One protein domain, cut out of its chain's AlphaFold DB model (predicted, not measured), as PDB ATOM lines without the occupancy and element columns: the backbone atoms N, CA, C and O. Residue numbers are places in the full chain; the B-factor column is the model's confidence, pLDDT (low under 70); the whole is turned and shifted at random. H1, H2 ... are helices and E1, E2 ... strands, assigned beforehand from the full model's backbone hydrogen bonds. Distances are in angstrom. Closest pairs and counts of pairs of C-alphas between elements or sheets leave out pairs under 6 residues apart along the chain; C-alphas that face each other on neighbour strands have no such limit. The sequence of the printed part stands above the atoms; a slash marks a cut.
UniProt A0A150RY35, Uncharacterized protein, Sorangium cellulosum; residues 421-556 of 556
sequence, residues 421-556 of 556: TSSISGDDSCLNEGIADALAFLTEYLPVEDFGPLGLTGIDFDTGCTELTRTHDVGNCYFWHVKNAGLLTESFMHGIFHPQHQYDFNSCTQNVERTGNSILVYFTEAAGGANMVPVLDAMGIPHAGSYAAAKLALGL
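This is residues 421 to 556 of the 556 residues of an uncharacterized protein of Sorangium cellulosum (UniProt A0A150RY35). The domain is a compact cluster of helices in two halves: H1 crosses H3 on one side, H7 crosses H5 on the other, and H6 bridges H3 and H5. H4 meets the last residues of H5 at a corner, a short two-stranded sheet of E1 and E2 lies beside H5 on the E2 side, and H2 and H7 stand at opposite ends of the longest axis. The printed part has 136 residues, with seven named helices and two named strands in the order E1 H1 H2 H3 H4 E2 H5 H6 H7; the sheet is parallel and the class is mostly helix. The whole is compact, with a radius of gyration of the C-alphas of 13.3 A and spans of 38 by 29 by 26 A.

Start at the sheet, where E1, residues 424 to 427, and E2, residues 503 to 506, are parallel neighbours at 10 degrees; look for N 425 and O 503 within hydrogen-bond range at 2.8 A, and N 505 and O 425 at 3.0 A. From E2 go to H5, residues 513 to 526, the hub, which touches three other helices; the closest C-alphas of E2 and H5 are those of Phe 505 and Thr 515, 5.4 A apart. H7, residues 547 to 554, touches H5 at a steep tilt of 50 degrees, opposite ways, closest at the C-alphas of Asn 517 and Ala 550, 4.8 A. H4, residues 490 to 496, touches residues 522 to 526 of H5 alone, closest at the C-alphas of Gly 495 and Ala 526, 3.7 A. H6, residues 533 to 539, only just touches H5, with 3 pairs of C-alphas within 8 A, closest at Leu 520 and Val 533, 7.0 A. H6 also touches H3, residues 471 to 484, with residues 477 to 482 of H3 alone, closest at the C-alphas of His 481 and Val 535, 5.9 A. H3 touches H1, residues 429 to 442, at a steep tilt of 46 degrees, the same way, closest at the C-alphas of Gly 434 and Gly 475, 3.6 A. H2, residues 448 to 451, touches residues 437 to 441 of H1 alone, closest at the C-alphas of Asp 437 and Phe 451, 6.3 A. H3 and H5 are apart. E1, H1 to H4 and E2 make a strand-helix-strand unit, two parallel neighbour strands with helices between. In H1, H3, H4, H5, H6 and H7 every O i to N i+4 pair is within hydrogen-bond range; H2 is too short for such a pair.

Find C-alpha 424 at (203.352, 192.532, 198.688), where E1 begins. H1 runs 20.1 A, H3 20.3 A and H5 19.6 A from first to last C-alpha; H5 begins at C-alpha 513 at (201.665, 182.909, 185.343). H7 ends at C-alpha 554 at (195.826, 183.089, 193.628).

The two C-alphas farthest apart, those of Pro 447 and Gly 555, are 38.6 A apart. The printed part has no cut and ends at residue 556, the chain's last. The link from H2 to H3, residues 452 to 470, is long. The mean pLDDT of the printed part is 96.8, and no printed residue is under 70.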
ATOM      1  N   THR A 421     204.322 198.361 201.241       94.31
ATOM      2  CA  THR A 421     205.189 197.188 200.972       94.31
ATOM      3  C   THR A 421     204.722 195.916 201.677       94.31
ATOM      4  O   THR A 421     204.780 194.825 201.118       94.31
ATOM      5  N   SER A 422     204.172 196.029 202.890       95.25
ATOM      6  CA  SER A 422     203.662 194.885 203.663       95.25
ATOM      7  C   SER A 422     202.503 194.118 203.002       95.25
ATOM      8  O   SER A 422     202.174 192.999 203.415       95.25
ATOM      9  N   SER A 423     201.890 194.698 201.970       95.88
ATOM     10  CA  SER A 423     200.840 194.076 201.160       95.88
ATOM     11  C   SER A 423     201.396 193.222 200.020       95.88
ATOM     12  O   SER A 423     200.639 192.495 199.377       95.88
ATOM     13  N   ILE A 424     202.702 193.279 199.759       96.06
ATOM     14  CA  ILE A 424     203.352 192.532 198.688       96.06
ATOM     15  C   ILE A 424     204.466 191.689 199.307       96.06
ATOM     16  O   ILE A 424     205.464 192.189 199.813       96.06
ATOM     17  N   SER A 425     204.293 190.370 199.293       94.06
ATOM     18  CA  SER A 425     205.348 189.430 199.644       94.06
ATOM     19  C   SER A 425     206.068 188.944 198.389       94.06
ATOM     20  O   SER A 425     205.471 188.771 197.327       94.06
ATOM     21  N   GLY A 426     207.367 188.689 198.515       95.38
ATOM     22  CA  GLY A 426     208.218 188.286 197.400       95.38
ATOM     23  C   GLY A 426     209.194 189.392 197.017       95.38
ATOM     24  O   GLY A 426     209.691 190.098 197.884       95.38
ATOM     25  N   ASP A 427     209.521 189.469 195.732       97.25
ATOM     26  CA  ASP A 427     210.453 190.463 195.186       97.25
ATOM     27  C   ASP A 427     209.650 191.454 194.351       97.25
ATOM     28  O   ASP A 427     209.250 191.176 193.217       97.25
ATOM     29  N   ASP A 428     209.357 192.593 194.947       96.94
ATOM     30  CA  ASP A 428     208.535 193.665 194.409       96.94
ATOM     31  C   ASP A 428     209.365 194.792 193.787       96.94
ATOM     32  O   ASP A 428     208.791 195.775 193.333       96.94
ATOM     33  N   SER A 429     210.689 194.630 193.696       97.38
ATOM     34  CA  SER A 429     211.597 195.682 193.235       97.38
ATOM     35  C   SER A 429     211.192 196.258 191.874       97.38
ATOM     36  O   SER A 429     211.046 197.465 191.750       97.38
ATOM     37  N   CYS A 430     210.897 195.427 190.869       98.06
ATOM     38  CA  CYS A 430     210.444 195.915 189.561       98.06
ATOM     39  C   CYS A 430     209.097 196.644 189.619       98.06
ATOM     40  O   CYS A 430     208.897 197.613 188.894       98.06
ATOM     41  N   LEU A 431     208.161 196.186 190.454       98.12
ATOM     42  CA  LEU A 431     206.884 196.877 190.629       98.12
ATOM     43  C   LEU A 431     207.087 198.235 191.315       98.12
ATOM     44  O   LEU A 431     206.526 199.215 190.840       98.12
ATOM     45  N   ASN A 432     207.893 198.285 192.376       98.06
ATOM     46  CA  ASN A 432     208.199 199.498 193.129       98.06
ATOM     47  C   ASN A 432     208.803 200.590 192.226       98.06
ATOM     48  O   ASN A 432     208.281 201.698 192.184       98.06
ATOM     49  N   GLU A 433     209.815 200.253 191.417       97.56
ATOM     50  CA  GLU A 433     210.398 201.191 190.437       97.56
ATOM     51  C   GLU A 433     209.350 201.730 189.453       97.56
ATOM     52  O   GLU A 433     209.265 202.929 189.198       97.56
ATOM     53  N   GLY A 434     208.494 200.845 188.932       98.12
ATOM     54  CA  GLY A 434     207.430 201.247 188.014       98.12
ATOM     55  C   GLY A 434     206.380 202.149 188.664       98.12
ATOM     56  O   GLY A 434     205.876 203.057 188.009       98.12
ATOM     57  N   ILE A 435     206.047 201.913 189.939       98.50
ATOM     58  CA  ILE A 435     205.141 202.769 190.718       98.50
ATOM     59  C   ILE A 435     205.764 204.151 190.899       98.50
ATOM     60  O   ILE A 435     205.065 205.146 190.694       98.50
ATOM     61  N   ALA A 436     207.050 204.206 191.249       98.31
ATOM     62  CA  ALA A 436     207.767 205.451 191.468       98.31
ATOM     63  C   ALA A 436     207.790 206.326 190.209       98.31
ATOM     64  O   ALA A 436     207.365 207.483 190.245       98.31
ATOM     65  N   ASP A 437     208.161 205.746 189.068       98.19
ATOM     66  CA  ASP A 437     208.172 206.460 187.792       98.19
ATOM     67  C   ASP A 437     206.760 206.819 187.298       98.19
ATOM     68  O   ASP A 437     206.543 207.913 186.775       98.19
ATOM     69  N   ALA A 438     205.766 205.946 187.487       98.44
ATOM     70  CA  ALA A 438     204.386 206.232 187.092       98.44
ATOM     71  C   ALA A 438     203.760 207.368 187.912       98.44
ATOM     72  O   ALA A 438     203.030 208.196 187.357       98.44
ATOM     73  N   LEU A 439     204.043 207.417 189.219       98.44
ATOM     74  CA  LEU A 439     203.594 208.498 190.090       98.44
ATOM     75  C   LEU A 439     204.281 209.816 189.708       98.44
ATOM     76  O   LEU A 439     203.587 210.799 189.453       98.44
ATOM     77  N   ALA A 440     205.609 209.806 189.554       98.00
ATOM     78  CA  ALA A 440     206.388 210.969 189.129       98.00
ATOM     79  C   ALA A 440     205.988 211.487 187.731       98.00
ATOM     80  O   ALA A 440     206.045 212.686 187.450       98.00
ATOM     81  N   PHE A 441     205.566 210.595 186.829       98.31
ATOM     82  CA  PHE A 441     205.026 210.962 185.518       98.31
ATOM     83  C   PHE A 441     203.671 211.665 185.637       98.31
ATOM     84  O   PHE A 441     203.446 212.690 184.993       98.31
ATOM     85  N   LEU A 442     202.764 211.141 186.467       97.94
ATOM     86  CA  LEU A 442     201.448 211.745 186.684       97.94
ATOM     87  C   LEU A 442     201.516 213.089 187.416       97.94
ATOM     88  O   LEU A 442     200.635 213.920 187.214       97.94
ATOM     89  N   THR A 443     202.564 213.326 188.207       96.44
ATOM     90  CA  THR A 443     202.828 214.621 188.854       96.44
ATOM     91  C   THR A 443     203.507 215.633 187.922       96.44
ATOM     92  O   THR A 443     203.838 216.737 188.344       96.44
ATOM     93  N   GLU A 444     203.697 215.273 186.645       97.19
ATOM     94  CA  GLU A 444     204.345 216.069 185.594       97.19
ATOM     95  C   GLU A 444     205.839 216.367 185.832       97.19
ATOM     96  O   GLU A 444     206.442 217.152 185.095       97.19
ATOM     97  N   TYR A 445     206.472 215.714 186.814       97.00
ATOM     98  CA  TYR A 445     207.901 215.876 187.090       97.00
ATOM     99  C   TYR A 445     208.781 214.931 186.273       97.00
ATOM    100  O   TYR A 445     209.904 215.310 185.936       97.00
ATOM    101  N   LEU A 446     208.303 213.732 185.927       96.75
ATOM    102  CA  LEU A 446     209.025 212.798 185.062       96.75
ATOM    103  C   LEU A 446     208.611 212.994 183.592       96.75
ATOM    104  O   LEU A 446     207.450 212.765 183.243       96.75
ATOM    105  N   PRO A 447     209.537 213.393 182.699       95.38
ATOM    106  CA  PRO A 447     209.240 213.513 181.278       95.38
ATOM    107  C   PRO A 447     208.833 212.171 180.673       95.38
ATOM    108  O   PRO A 447     209.346 211.122 181.064       95.38
ATOM    109  N   VAL A 448     207.958 212.205 179.662       95.50
ATOM    110  CA  VAL A 448     207.479 210.979 179.010       95.50
ATOM    111  C   VAL A 448     208.638 210.131 178.498       95.50
ATOM    112  O   VAL A 448     208.579 208.927 178.651       95.50
ATOM    113  N   GLU A 449     209.698 210.745 177.971       93.06
ATOM    114  CA  GLU A 449     210.883 210.058 177.454       93.06
ATOM    115  C   GLU A 449     211.703 209.313 178.513       93.06
ATOM    116  O   GLU A 449     212.368 208.340 178.164       93.06
ATOM    117  N   ASP A 450     211.660 209.757 179.773       92.12
ATOM    118  CA  ASP A 450     212.309 209.070 180.892       92.12
ATOM    119  C   ASP A 450     211.378 207.937 181.417       92.12
ATOM    120  O   ASP A 450     211.871 206.933 181.923       92.12
ATOM    121  N   PHE A 451     210.052 208.038 181.210       95.94
ATOM    122  CA  PHE A 451     209.053 207.003 181.544       95.94
ATOM    123  C   PHE A 451     208.888 205.902 180.467       95.94
ATOM    124  O   PHE A 451     208.642 204.743 180.794       95.94
ATOM    125  N   GLY A 452     209.001 206.228 179.173       92.62
ATOM    126  CA  GLY A 452     208.829 205.304 178.038       92.62
ATOM    127  C   GLY A 452     208.689 206.014 176.673       92.62
ATOM    128  O   GLY A 452     208.806 207.233 176.577       92.62
ATOM    129  N   PRO A 453     208.445 205.306 175.549       92.25
ATOM    130  CA  PRO A 453     208.301 203.853 175.382       92.25
ATOM    131  C   PRO A 453     209.624 203.078 175.391       92.25
ATOM    132  O   PRO A 453     209.609 201.852 175.358       92.25
ATOM    133  N   LEU A 454     210.768 203.765 175.350       93.25
ATOM    134  CA  LEU A 454     212.073 203.115 175.308       93.25
ATOM    135  C   LEU A 454     212.630 203.029 176.725       93.25
ATOM    136  O   LEU A 454     212.823 204.057 177.366       93.25
ATOM    137  N   GLY A 455     212.929 201.815 177.181       84.62
ATOM    138  CA  GLY A 455     213.639 201.623 178.442       84.62
ATOM    139  C   GLY A 455     215.062 202.183 178.401       84.62
ATOM    140  O   GLY A 455     215.608 202.506 177.340       84.62
ATOM    141  N   LEU A 456     215.721 202.207 179.555       86.00
ATOM    142  CA  LEU A 456     217.107 202.652 179.725       86.00
ATOM    143  C   LEU A 456     218.098 201.823 178.891       86.00
ATOM    144  O   LEU A 456     219.193 202.282 178.561       86.00
ATOM    145  N   THR A 457     217.727 200.591 178.538       86.06
ATOM    146  CA  THR A 457     218.495 199.713 177.640       86.06
ATOM    147  C   THR A 457     218.205 199.922 176.150       86.06
ATOM    148  O   THR A 457     218.839 199.282 175.310       86.06
ATOM    149  N   GLY A 458     217.283 200.824 175.806       89.94
ATOM    150  CA  GLY A 458     216.837 201.096 174.439       89.94
ATOM    151  C   GLY A 458     215.852 200.066 173.881       89.94
ATOM    152  O   GLY A 458     215.579 200.088 172.682       89.94
ATOM    153  N   ILE A 459     215.346 199.157 174.720       91.56
ATOM    154  CA  ILE A 459     214.313 198.191 174.339       91.56
ATOM    155  C   ILE A 459     212.955 198.898 174.331       91.56
ATOM    156  O   ILE A 459     212.627 199.632 175.259       91.56
ATOM    157  N   ASP A 460     212.187 198.668 173.269       95.00
ATOM    158  CA  ASP A 460     210.848 199.218 173.080       95.00
ATOM    159  C   ASP A 460     209.809 198.406 173.859       95.00
ATOM    160  O   ASP A 460     209.606 197.218 173.591       95.00
ATOM    161  N   PHE A 461     209.138 199.049 174.814       95.56
ATOM    162  CA  PHE A 461     208.104 198.435 175.647       95.56
ATOM    163  C   PHE A 461     206.895 197.944 174.843       95.56
ATOM    164  O   PHE A 461     206.207 197.022 175.289       95.56
ATOM    165  N   ASP A 462     206.658 198.473 173.639       93.69
ATOM    166  CA  ASP A 462     205.570 198.021 172.765       93.69
ATOM    167  C   ASP A 462     205.817 196.600 172.204       93.69
ATOM    168  O   ASP A 462     204.913 195.985 171.632       93.69
ATOM    169  N   THR A 463     207.022 196.042 172.388       93.62
ATOM    170  CA  THR A 463     207.351 194.641 172.050       93.62
ATOM    171  C   THR A 463     207.008 193.640 173.160       93.62
ATOM    172  O   THR A 463     207.103 192.430 172.943       93.62
ATOM    173  N   GLY A 464     206.556 194.133 174.317       94.44
ATOM    174  CA  GLY A 464     206.250 193.355 175.514       94.44
ATOM    175  C   GLY A 464     207.325 193.492 176.598       94.44
ATOM    176  O   GLY A 464     208.427 193.984 176.365       94.44
ATOM    177  N   CYS A 465     207.004 193.042 177.809       96.75
ATOM    178  CA  CYS A 465     207.849 193.241 178.989       96.75
ATOM    179  C   CYS A 465     208.772 192.051 179.294       96.75
ATOM    180  O   CYS A 465     209.667 192.176 180.121       96.75
ATOM    181  N   THR A 466     208.581 190.897 178.642       94.88
ATOM    182  CA  THR A 466     209.255 189.632 179.006       94.88
ATOM    183  C   THR A 466     210.736 189.545 178.629       94.88
ATOM    184  O   THR A 466     211.430 188.630 179.070       94.88
ATOM    185  N   GLU A 467     211.222 190.444 177.769       91.56
ATOM    186  CA  GLU A 467     212.639 190.510 177.369       91.56
ATOM    187  C   GLU A 467     213.449 191.493 178.234       91.56
ATOM    188  O   GLU A 467     214.675 191.578 178.120       91.56
ATOM    189  N   LEU A 468     212.773 192.227 179.122       94.44
ATOM    190  CA  LEU A 468     213.372 193.255 179.961       94.44
ATOM    191  C   LEU A 468     214.010 192.630 181.202       94.44
ATOM    192  O   LEU A 468     213.432 191.778 181.876       94.44
ATOM    193  N   THR A 469     215.224 193.079 181.513       93.94
ATOM    194  CA  THR A 469     216.041 192.525 182.610       93.94
ATOM    195  C   THR A 469     216.482 193.566 183.631       93.94
ATOM    196  O   THR A 469     217.009 193.206 184.679       93.94
ATOM    197  N   ARG A 470     216.285 194.857 183.341       94.75
ATOM    198  CA  ARG A 470     216.576 195.952 184.270       94.75
ATOM    199  C   ARG A 470     215.342 196.284 185.086       94.75
ATOM    200  O   ARG A 470     214.286 196.476 184.504       94.75
ATOM    201  N   THR A 471     215.507 196.410 186.399       95.12
ATOM    202  CA  THR A 471     214.409 196.611 187.353       95.12
ATOM    203  C   THR A 471     213.465 197.748 186.949       95.12
ATOM    204  O   THR A 471     212.272 197.501 186.790       95.12
ATOM    205  N   HIS A 472     214.012 198.935 186.657       93.56
ATOM    206  CA  HIS A 472     213.241 200.080 186.160       93.56
ATOM    207  C   HIS A 472     212.520 199.785 184.837       93.56
ATOM    208  O   HIS A 472     211.318 199.989 184.738       93.56
ATOM    209  N   ASP A 473     213.222 199.249 183.828       96.19
ATOM    210  CA  ASP A 473     212.628 198.969 182.510       96.19
ATOM    211  C   ASP A 473     211.410 198.037 182.634       96.19
ATOM    212  O   ASP A 473     210.391 198.246 181.980       96.19
ATOM    213  N   VAL A 474     211.500 197.017 183.494       97.44
ATOM    214  CA  VAL A 474     210.401 196.077 183.751       97.44
ATOM    215  C   VAL A 474     209.195 196.788 184.358       97.44
ATOM    216  O   VAL A 474     208.083 196.631 183.852       97.44
ATOM    217  N   GLY A 475     209.419 197.566 185.420       97.56
ATOM    218  CA  GLY A 475     208.378 198.353 186.073       97.56
ATOM    219  C   GLY A 475     207.712 199.331 185.115       97.56
ATOM    220  O   GLY A 475     206.494 199.299 184.938       97.56
ATOM    221  N   ASN A 476     208.515 200.134 184.421       97.88
ATOM    222  CA  ASN A 476     208.038 201.136 183.472       97.88
ATOM    223  C   ASN A 476     207.256 200.504 182.333       97.88
ATOM    224  O   ASN A 476     206.223 201.037 181.944       97.88
ATOM    225  N   CYS A 477     207.659 199.327 181.851       98.31
ATOM    226  CA  CYS A 477     206.884 198.604 180.853       98.31
ATOM    227  C   CYS A 477     205.465 198.274 181.345       98.31
ATOM    228  O   CYS A 477     204.503 198.469 180.597       98.31
ATOM    229  N   TYR A 478     205.290 197.851 182.605       98.50
ATOM    230  CA  TYR A 478     203.956 197.593 183.160       98.50
ATOM    231  C   TYR A 478     203.076 198.843 183.112       98.50
ATOM    232  O   TYR A 478     201.968 198.811 182.568       98.50
ATOM    233  N   PHE A 479     203.570 199.961 183.642       98.56
ATOM    234  CA  PHE A 479     202.782 201.189 183.728       98.56
ATOM    235  C   PHE A 479     202.662 201.919 182.383       98.56
ATOM    236  O   PHE A 479     201.651 202.583 182.143       98.56
ATOM    237  N   TRP A 480     203.604 201.733 181.455       98.38
ATOM    238  CA  TRP A 480     203.521 202.236 180.083       98.38
ATOM    239  C   TRP A 480     202.316 201.653 179.341       98.38
ATOM    240  O   TRP A 480     201.550 202.392 178.717       98.38
ATOM    241  N   HIS A 481     202.084 200.342 179.460       98.50
ATOM    242  CA  HIS A 481     200.914 199.688 178.863       98.50
ATOM    243  C   HIS A 481     199.602 200.147 179.514       98.50
ATOM    244  O   HIS A 481     198.620 200.392 178.809       98.50
ATOM    245  N   VAL A 482     199.584 200.363 180.835       98.62
ATOM    246  CA  VAL A 482     198.428 200.953 181.542       98.62
ATOM    247  C   VAL A 482     198.151 202.381 181.044       98.62
ATOM    248  O   VAL A 482     197.001 202.743 180.770       98.62
ATOM    249  N   LYS A 483     199.200 203.185 180.844       98.06
ATOM    250  CA  LYS A 483     199.117 204.531 180.264       98.06
ATOM    251  C   LYS A 483     198.603 204.500 178.827       98.06
ATOM    252  O   LYS A 483     197.726 205.290 178.485       98.06
ATOM    253  N   ASN A 484     199.095 203.594 177.984       97.69
ATOM    254  CA  ASN A 484     198.665 203.487 176.585       97.69
ATOM    255  C   ASN A 484     197.210 203.022 176.453       97.69
ATOM    256  O   ASN A 484     196.525 203.409 175.507       97.69
ATOM    257  N   ALA A 485     196.710 202.267 177.432       98.06
ATOM    258  CA  ALA A 485     195.296 201.933 177.552       98.06
ATOM    259  C   ALA A 485     194.419 203.100 178.057       98.06
ATOM    260  O   ALA A 485     193.195 202.967 178.091       98.06
ATOM    261  N   GLY A 486     195.012 204.236 178.445       98.06
ATOM    262  CA  GLY A 486     194.304 205.382 179.021       98.06
ATOM    263  C   GLY A 486     193.810 205.141 180.449       98.06
ATOM    264  O   GLY A 486     192.841 205.771 180.868       98.06
ATOM    265  N   LEU A 487     194.434 204.204 181.172       98.44
ATOM    266  CA  LEU A 487     194.031 203.793 182.521       98.44
ATOM    267  C   LEU A 487     194.968 204.319 183.616       98.44
ATOM    268  O   LEU A 487     194.569 204.335 184.780       98.44
ATOM    269  N   LEU A 488     196.170 204.793 183.262       98.44
ATOM    270  CA  LEU A 488     197.080 205.431 184.214       98.44
ATOM    271  C   LEU A 488     196.511 206.808 184.578       98.44
ATOM    272  O   LEU A 488     196.575 207.747 183.791       98.44
ATOM    273  N   THR A 489     195.890 206.888 185.748       98.19
ATOM    274  CA  THR A 489     195.158 208.054 186.256       98.19
ATOM    275  C   THR A 489     195.435 208.218 187.747       98.19
ATOM    276  O   THR A 489     195.879 207.269 188.393       98.19
ATOM    277  N   GLU A 490     195.101 209.375 188.321       98.00
ATOM    278  CA  GLU A 490     195.175 209.590 189.776       98.00
ATOM    279  C   GLU A 490     194.399 208.517 190.554       98.00
ATOM    280  O   GLU A 490     194.931 207.921 191.482       98.00
ATOM    281  N   SER A 491     193.176 208.183 190.120       98.25
ATOM    282  CA  SER A 491     192.372 207.136 190.767       98.25
ATOM    283  C   SER A 491     193.019 205.755 190.682       98.25
ATOM    284  O   SER A 491     192.846 204.958 191.600       98.25
ATOM    285  N   PHE A 492     193.719 205.453 189.585       98.56
ATOM    286  CA  PHE A 492     194.454 204.200 189.463       98.56
ATOM    287  C   PHE A 492     195.635 204.170 190.431       98.56
ATOM    288  O   PHE A 492     195.795 203.181 191.140       98.56
ATOM    289  N   MET A 493     196.412 205.253 190.525       98.44
ATOM    290  CA  MET A 493     197.518 205.329 191.484       98.44
ATOM    291  C   MET A 493     197.033 205.271 192.927       98.44
ATOM    292  O   MET A 493     197.577 204.498 193.706       98.44
ATOM    293  N   HIS A 494     195.952 205.968 193.275       98.44
ATOM    294  CA  HIS A 494     195.305 205.781 194.572       98.44
ATOM    295  C   HIS A 494     194.960 204.300 194.797       98.44
ATOM    296  O   HIS A 494     195.178 203.754 195.868       98.44
ATOM    297  N   GLY A 495     194.434 203.596 193.795       98.25
ATOM    298  CA  GLY A 495     194.161 202.165 193.907       98.25
ATOM    299  C   GLY A 495     195.410 201.297 194.136       98.25
ATOM    300  O   GLY A 495     195.346 200.327 194.889       98.25
ATOM    301  N   ILE A 496     196.545 201.659 193.530       98.38
ATOM    302  CA  ILE A 496     197.843 201.002 193.740       98.38
ATOM    303  C   ILE A 496     198.275 201.141 195.205       98.38
ATOM    304  O   ILE A 496     198.571 200.141 195.854       98.38
ATOM    305  N   PHE A 497     198.215 202.341 195.774       98.25
ATOM    306  CA  PHE A 497     198.593 202.581 197.172       98.25
ATOM    307  C   PHE A 497     197.552 202.098 198.202       98.25
ATOM    308  O   PHE A 497     197.768 202.199 199.405       98.25
ATOM    309  N   HIS A 498     196.431 201.521 197.759       97.88
ATOM    310  CA  HIS A 498     195.388 200.968 198.630       97.88
ATOM    311  C   HIS A 498     195.053 199.520 198.230       97.88
ATOM    312  O   HIS A 498     193.916 199.222 197.838       97.88
ATOM    313  N   PRO A 499     196.036 198.599 198.297       97.31
ATOM    314  CA  PRO A 499     195.858 197.216 197.871       97.31
ATOM    315  C   PRO A 499     194.756 196.519 198.685       97.31
ATOM    316  O   PRO A 499     194.691 196.615 199.910       97.31
ATOM    317  N   GLN A 500     193.885 195.773 198.001       97.50
ATOM    318  CA  GLN A 500     192.754 195.082 198.641       97.50
ATOM    319  C   GLN A 500     193.137 193.710 199.218       97.50
ATOM    320  O   GLN A 500     192.371 193.103 199.975       97.50
ATOM    321  N   HIS A 501     194.310 193.205 198.843       96.69
ATOM    322  CA  HIS A 501     194.789 191.863 199.142       96.69
ATOM    323  C   HIS A 501     196.288 191.873 199.451       96.69
ATOM    324  O   HIS A 501     196.994 192.823 199.125       96.69
ATOM    325  N   GLN A 502     196.766 190.781 200.052       96.94
ATOM    326  CA  GLN A 502     198.192 190.482 200.071       96.94
ATOM    327  C   GLN A 502     198.557 189.697 198.811       96.94
ATOM    328  O   GLN A 502     197.936 188.669 198.524       96.94
ATOM    329  N   TYR A 503     199.558 190.162 198.072       96.62
ATOM    330  CA  TYR A 503     200.025 189.523 196.844       96.62
ATOM    331  C   TYR A 503     201.383 188.871 197.085       96.62
ATOM    332  O   TYR A 503     202.282 189.519 197.596       96.62
ATOM    333  N   ASP A 504     201.547 187.603 196.698       96.44
ATOM    334  CA  ASP A 504     202.820 186.877 196.829       96.44
ATOM    335  C   ASP A 504     203.391 186.525 195.453       96.44
ATOM    336  O   ASP A 504     202.964 185.541 194.832       96.44
ATOM    337  N   PHE A 505     204.329 187.331 194.954       97.44
ATOM    338  CA  PHE A 505     204.927 187.143 193.631       97.44
ATOM    339  C   PHE A 505     206.309 187.798 193.486       97.44
ATOM    340  O   PHE A 505     206.741 188.598 194.307       97.44
ATOM    341  N   ASN A 506     207.025 187.429 192.422       97.81
ATOM    342  CA  ASN A 506     208.249 188.113 192.008       97.81
ATOM    343  C   ASN A 506     207.912 188.994 190.796       97.81
ATOM    344  O   ASN A 506     207.680 188.485 189.694       97.81
ATOM    345  N   SER A 507     207.861 190.305 191.021       97.56
ATOM    346  CA  SER A 507     207.548 191.336 190.027       97.56
ATOM    347  C   SER A 507     208.562 191.410 188.886       97.56
ATOM    348  O   SER A 507     208.211 191.857 187.800       97.56
ATOM    349  N   CYS A 508     209.784 190.916 189.085       97.88
ATOM    350  CA  CYS A 508     210.830 190.867 188.067       97.88
ATOM    351  C   CYS A 508     210.805 189.589 187.211       97.88
ATOM    352  O   CYS A 508     211.529 189.484 186.225       97.88
ATOM    353  N   THR A 509     209.966 188.606 187.551       97.06
ATOM    354  CA  THR A 509     209.847 187.339 186.813       97.06
ATOM    355  C   THR A 509     208.609 187.357 185.911       97.06
ATOM    356  O   THR A 509     207.604 186.704 186.196       97.06
ATOM    357  N   GLN A 510     208.656 188.119 184.811       96.06
ATOM    358  CA  GLN A 510     207.452 188.393 184.006       96.06
ATOM    359  C   GLN A 510     206.954 187.192 183.181       96.06
ATOM    360  O   GLN A 510     205.869 187.236 182.619       96.06
ATOM    361  N   ASN A 511     207.714 186.097 183.099       96.06
ATOM    362  CA  ASN A 511     207.355 184.894 182.338       96.06
ATOM    363  C   ASN A 511     206.629 183.818 183.172       96.06
ATOM    364  O   ASN A 511     206.488 182.678 182.723       96.06
ATOM    365  N   VAL A 512     206.177 184.156 184.381       97.38
ATOM    366  CA  VAL A 512     205.487 183.235 185.294       97.38
ATOM    367  C   VAL A 512     204.027 183.642 185.463       97.38
ATOM    368  O   VAL A 512     203.717 184.774 185.826       97.38
ATOM    369  N   GLU A 513     203.118 182.680 185.277       97.75
ATOM    370  CA  GLU A 513     201.665 182.909 185.343       97.75
ATOM    371  C   GLU A 513     201.210 183.474 186.699       97.75
ATOM    372  O   GLU A 513     200.280 184.272 186.766       97.75
ATOM    373  N   ARG A 514     201.892 183.117 187.795       97.81
ATOM    374  CA  ARG A 514     201.624 183.678 189.129       97.81
ATOM    375  C   ARG A 514     201.854 185.191 189.185       97.81
ATOM    376  O   ARG A 514     201.039 185.895 189.780       97.81
ATOM    377  N   THR A 515     202.926 185.681 188.564       98.00
ATOM    378  CA  THR A 515     203.233 187.116 188.474       98.00
ATOM    379  C   THR A 515     202.172 187.823 187.641       98.00
ATOM    380  O   THR A 515     201.574 188.783 188.118       98.00
ATOM    381  N   GLY A 516     201.839 187.287 186.463       98.38
ATOM    382  CA  GLY A 516     200.777 187.849 185.626       98.38
ATOM    383  C   GLY A 516     199.408 187.860 186.298       98.38
ATOM    384  O   GLY A 516     198.716 188.869 186.249       98.38
ATOM    385  N   ASN A 517     199.026 186.790 186.999       98.62
ATOM    386  CA  ASN A 517     197.776 186.759 187.760       98.62
ATOM    387  C   ASN A 517     197.765 187.784 188.902       98.62
ATOM    388  O   ASN A 517     196.730 188.407 189.130       98.62
ATOM    389  N   SER A 518     198.892 187.977 189.596       98.50
ATOM    390  CA  SER A 518     199.001 188.958 190.688       98.50
ATOM    391  C   SER A 518     198.846 190.383 190.164       98.50
ATOM    392  O   SER A 518     197.992 191.115 190.657       98.50
ATOM    393  N   ILE A 519     199.572 190.733 189.096       98.25
ATOM    394  CA  ILE A 519     199.451 192.034 188.421       98.25
ATOM    395  C   ILE A 519     198.030 192.223 187.871       98.25
ATOM    396  O   ILE A 519     197.450 193.290 188.047       98.25
ATOM    397  N   LEU A 520     197.425 191.191 187.266       98.69
ATOM    398  CA  LEU A 520     196.068 191.270 186.716       98.69
ATOM    399  C   LEU A 520     195.045 191.644 187.786       98.69
ATOM    400  O   LEU A 520     194.227 192.537 187.567       98.69
ATOM    401  N   VAL A 521     195.064 190.946 188.925       98.69
ATOM    402  CA  VAL A 521     194.129 191.202 190.028       98.69
ATOM    403  C   VAL A 521     194.386 192.580 190.620       98.69
ATOM    404  O   VAL A 521     193.453 193.378 190.691       98.69
ATOM    405  N   TYR A 522     195.642 192.878 190.948       98.56
ATOM    406  CA  TYR A 522     196.026 194.132 191.580       98.56
ATOM    407  C   TYR A 522     195.684 195.353 190.718       98.56
ATOM    408  O   TYR A 522     194.993 196.258 191.177       98.56
ATOM    409  N   PHE A 523     196.059 195.352 189.436       98.69
ATOM    410  CA  PHE A 523     195.781 196.478 188.540       98.69
ATOM    411  C   PHE A 523     194.289 196.602 188.215       98.69
ATOM    412  O   PHE A 523     193.785 197.714 188.072       98.69
ATOM    413  N   THR A 524     193.554 195.486 188.117       98.69
ATOM    414  CA  THR A 524     192.093 195.534 187.923       98.69
ATOM    415  C   THR A 524     191.419 196.211 189.114       98.69
ATOM    416  O   THR A 524     190.542 197.052 188.930       98.69
ATOM    417  N   GLU A 525     191.828 195.856 190.332       98.50
ATOM    418  CA  GLU A 525     191.297 196.432 191.570       98.50
ATOM    419  C   GLU A 525     191.674 197.907 191.705       98.50
ATOM    420  O   GLU A 525     190.798 198.727 191.985       98.50
ATOM    421  N   ALA A 526     192.925 198.255 191.393       98.44
ATOM    422  CA  ALA A 526     193.390 199.635 191.379       98.44
ATOM    423  C   ALA A 526     192.625 200.507 190.366       98.44
ATOM    424  O   ALA A 526     192.293 201.654 190.643       98.44
ATOM    425  N   ALA A 527     192.252 199.946 189.212       98.38
ATOM    426  CA  ALA A 527     191.469 200.630 188.181       98.38
ATOM    427  C   ALA A 527     189.947 200.600 188.409       98.38
ATOM    428  O   ALA A 527     189.174 200.761 187.459       98.38
ATOM    429  N   GLY A 528     189.483 200.324 189.632       97.75
ATOM    430  CA  GLY A 528     188.054 200.298 189.953       97.75
ATOM    431  C   GLY A 528     187.271 199.201 189.217       97.75
ATOM    432  O   GLY A 528     186.083 199.367 188.937       97.75
ATOM    433  N   GLY A 529     187.926 198.089 188.874       97.75
ATOM    434  CA  GLY A 529     187.331 196.951 188.172       97.75
ATOM    435  C   GLY A 529     187.406 197.019 186.643       97.75
ATOM    436  O   GLY A 529     186.748 196.218 185.973       97.75
ATOM    437  N   ALA A 530     188.175 197.951 186.069       98.06
ATOM    438  CA  ALA A 530     188.406 197.995 184.626       98.06
ATOM    439  C   ALA A 530     189.071 196.701 184.120       98.06
ATOM    440  O   ALA A 530     189.900 196.094 184.794       98.06
ATOM    441  N   ASN A 531     188.721 196.266 182.906       97.88
ATOM    442  CA  ASN A 531     189.277 195.040 182.336       97.88
ATOM    443  C   ASN A 531     190.756 195.218 181.949       97.88
ATOM    444  O   ASN A 531     191.042 195.773 180.890       97.88
ATOM    445  N   MET A 532     191.670 194.681 182.762       98.50
ATOM    446  CA  MET A 532     193.120 194.734 182.525       98.50
ATOM    447  C   MET A 532     193.665 193.619 181.622       98.50
ATOM    448  O   MET A 532     194.847 193.635 181.293       98.50
ATOM    449  N   VAL A 533     192.832 192.675 181.163       98.62
ATOM    450  CA  VAL A 533     193.286 191.582 180.278       98.62
ATOM    451  C   VAL A 533     193.984 192.103 179.011       98.62
ATOM    452  O   VAL A 533     195.117 191.696 178.782       98.62
ATOM    453  N   PRO A 534     193.417 193.057 178.239       98.56
ATOM    454  CA  PRO A 534     194.090 193.562 177.040       98.56
ATOM    455  C   PRO A 534     195.417 194.270 177.336       98.56
ATOM    456  O   PRO A 534     196.289 194.319 176.474       98.56
ATOM    457  N   VAL A 535     195.562 194.835 178.540       98.50
ATOM    458  CA  VAL A 535     196.796 195.498 178.971       98.50
ATOM    459  C   VAL A 535     197.886 194.453 179.196       98.50
ATOM    460  O   VAL A 535     198.976 194.588 178.653       98.50
ATOM    461  N   LEU A 536     197.588 193.375 179.925       98.38
ATOM    462  CA  LEU A 536     198.554 192.297 180.157       98.38
ATOM    463  C   LEU A 536     198.856 191.480 178.893       98.38
ATOM    464  O   LEU A 536     199.998 191.053 178.717       98.38
ATOM    465  N   ASP A 537     197.879 191.317 177.994       98.31
ATOM    466  CA  ASP A 537     198.103 190.738 176.666       98.31
ATOM    467  C   ASP A 537     199.154 191.558 175.892       98.31
ATOM    468  O   ASP A 537     200.055 190.986 175.278       98.31
ATOM    469  N   ALA A 538     199.082 192.897 175.958       97.81
ATOM    470  CA  ALA A 538     200.059 193.794 175.334       97.81
ATOM    471  C   ALA A 538     201.436 193.756 176.023       97.81
ATOM    472  O   ALA A 538     202.461 193.866 175.351       97.81
ATOM    473  N   MET A 539     201.476 193.513 177.338       98.00
ATOM    474  CA  MET A 539     202.725 193.259 178.068       98.00
ATOM    475  C   MET A 539     203.367 191.907 177.699       98.00
ATOM    476  O   MET A 539     204.544 191.694 177.992       98.00
ATOM    477  N   GLY A 540     202.622 190.970 177.099       97.75
ATOM    478  CA  GLY A 540     203.105 189.622 176.782       97.75
ATOM    479  C   GLY A 540     203.284 188.710 178.003       97.75
ATOM    480  O   GLY A 540     204.001 187.712 177.932       97.75
ATOM    481  N   ILE A 541     202.654 189.041 179.132       97.62
ATOM    482  CA  ILE A 541     202.796 188.311 180.399       97.62
ATOM    483  C   ILE A 541     201.747 187.189 180.462       97.62
ATOM    484  O   ILE A 541     200.572 187.448 180.222       97.62
ATOM    485  N   PRO A 542     202.102 185.939 180.813       98.19
ATOM    486  CA  PRO A 542     201.121 184.865 180.958       98.19
ATOM    487  C   PRO A 542     200.168 185.118 182.137       98.19
ATOM    488  O   PRO A 542     200.609 185.418 183.244       98.19
ATOM    489  N   HIS A 543     198.862 184.932 181.927       98.44
ATOM    490  CA  HIS A 543     197.824 185.052 182.960       98.44
ATOM    491  C   HIS A 543     196.618 184.140 182.659       98.44
ATOM    492  O   HIS A 543     196.448 183.632 181.551       98.44
ATOM    493  N   ALA A 544     195.708 183.991 183.623       98.00
ATOM    494  CA  ALA A 544     194.544 183.100 183.570       98.00
ATOM    495  C   ALA A 544     193.391 183.588 182.655       98.00
ATOM    496  O   ALA A 544     192.247 183.145 182.779       98.00
ATOM    497  N   GLY A 545     193.651 184.545 181.758       97.38
ATOM    498  CA  GLY A 545     192.688 185.087 180.783       97.38
ATOM    499  C   GLY A 545     191.518 185.926 181.327       97.38
ATOM    500  O   GLY A 545     190.772 186.497 180.536       97.38
ATOM    501  N   SER A 546     191.309 186.013 182.646       98.44
ATOM    502  CA  SER A 546     190.268 186.862 183.252       98.44
ATOM    503  C   SER A 546     190.554 187.173 184.721       98.44
ATOM    504  O   SER A 546     191.202 186.381 185.404       98.44
ATOM    505  N   TYR A 547     189.994 188.275 185.230       98.31
ATOM    506  CA  TYR A 547     190.075 188.656 186.647       98.31
ATOM    507  C   TYR A 547     189.592 187.538 187.590       98.31
ATOM    508  O   TYR A 547     190.293 187.162 188.523       98.31
ATOM    509  N   ALA A 548     188.429 186.935 187.308       98.38
ATOM    510  CA  ALA A 548     187.872 185.868 188.146       98.38
ATOM    511  C   ALA A 548     188.753 184.606 188.170       98.38
ATOM    512  O   ALA A 548     188.928 183.994 189.223       98.38
ATOM    513  N   ALA A 549     189.322 184.221 187.022       98.56
ATOM    514  CA  ALA A 549     190.223 183.074 186.947       98.56
ATOM    515  C   ALA A 549     191.565 183.356 187.640       98.56
ATOM    516  O   ALA A 549     192.089 182.475 188.316       98.56
ATOM    517  N   ALA A 550     192.083 184.582 187.530       98.44
ATOM    518  CA  ALA A 550     193.306 184.989 188.212       98.44
ATOM    519  C   ALA A 550     193.135 184.994 189.738       98.44
ATOM    520  O   ALA A 550     193.970 184.421 190.433       98.44
ATOM    521  N   LYS A 551     192.017 185.518 190.266       98.38
ATOM    522  CA  LYS A 551     191.698 185.419 191.704       98.38
ATOM    523  C   LYS A 551     191.642 183.979 192.185       98.38
ATOM    524  O   LYS A 551     192.292 183.634 193.167       98.38
ATOM    525  N   LEU A 552     190.940 183.119 191.444       98.19
ATOM    526  CA  LEU A 552     190.871 181.695 191.763       98.19
ATOM    527  C   LEU A 552     192.264 181.043 191.777       98.19
ATOM    528  O   LEU A 552     192.545 180.241 192.664       98.19
ATOM    529  N   ALA A 553     193.134 181.393 190.825       97.94
ATOM    530  CA  ALA A 553     194.501 180.878 190.746       97.94
ATOM    531  C   ALA A 553     195.396 181.352 191.907       97.94
ATOM    532  O   ALA A 553     196.311 180.630 192.301       97.94
ATOM    533  N   LEU A 554     195.125 182.536 192.464       97.69
ATOM    534  CA  LEU A 554     195.826 183.089 193.628       97.69
ATOM    535  C   LEU A 554     195.213 182.665 194.972       97.69
ATOM    536  O   LEU A 554     195.850 182.836 196.007       97.69
ATOM    537  N   GLY A 555     194.003 182.095 194.968       97.25
ATOM    538  CA  GLY A 555     193.273 181.728 196.183       97.25
ATOM    539  C   GLY A 555     192.584 182.906 196.886       97.25
ATOM    540  O   GLY A 555     192.458 182.871 198.110       97.25
ATOM    541  N   LEU A 556     192.159 183.923 196.122       95.44
ATOM    542  CA  LEU A 556     191.505 185.157 196.591       95.44
ATOM    543  C   LEU A 556     189.979 185.161 196.432       95.44
ATOM    544  O   LEU A 556     189.460 184.472 195.521       95.44
TER     545      LEU A 556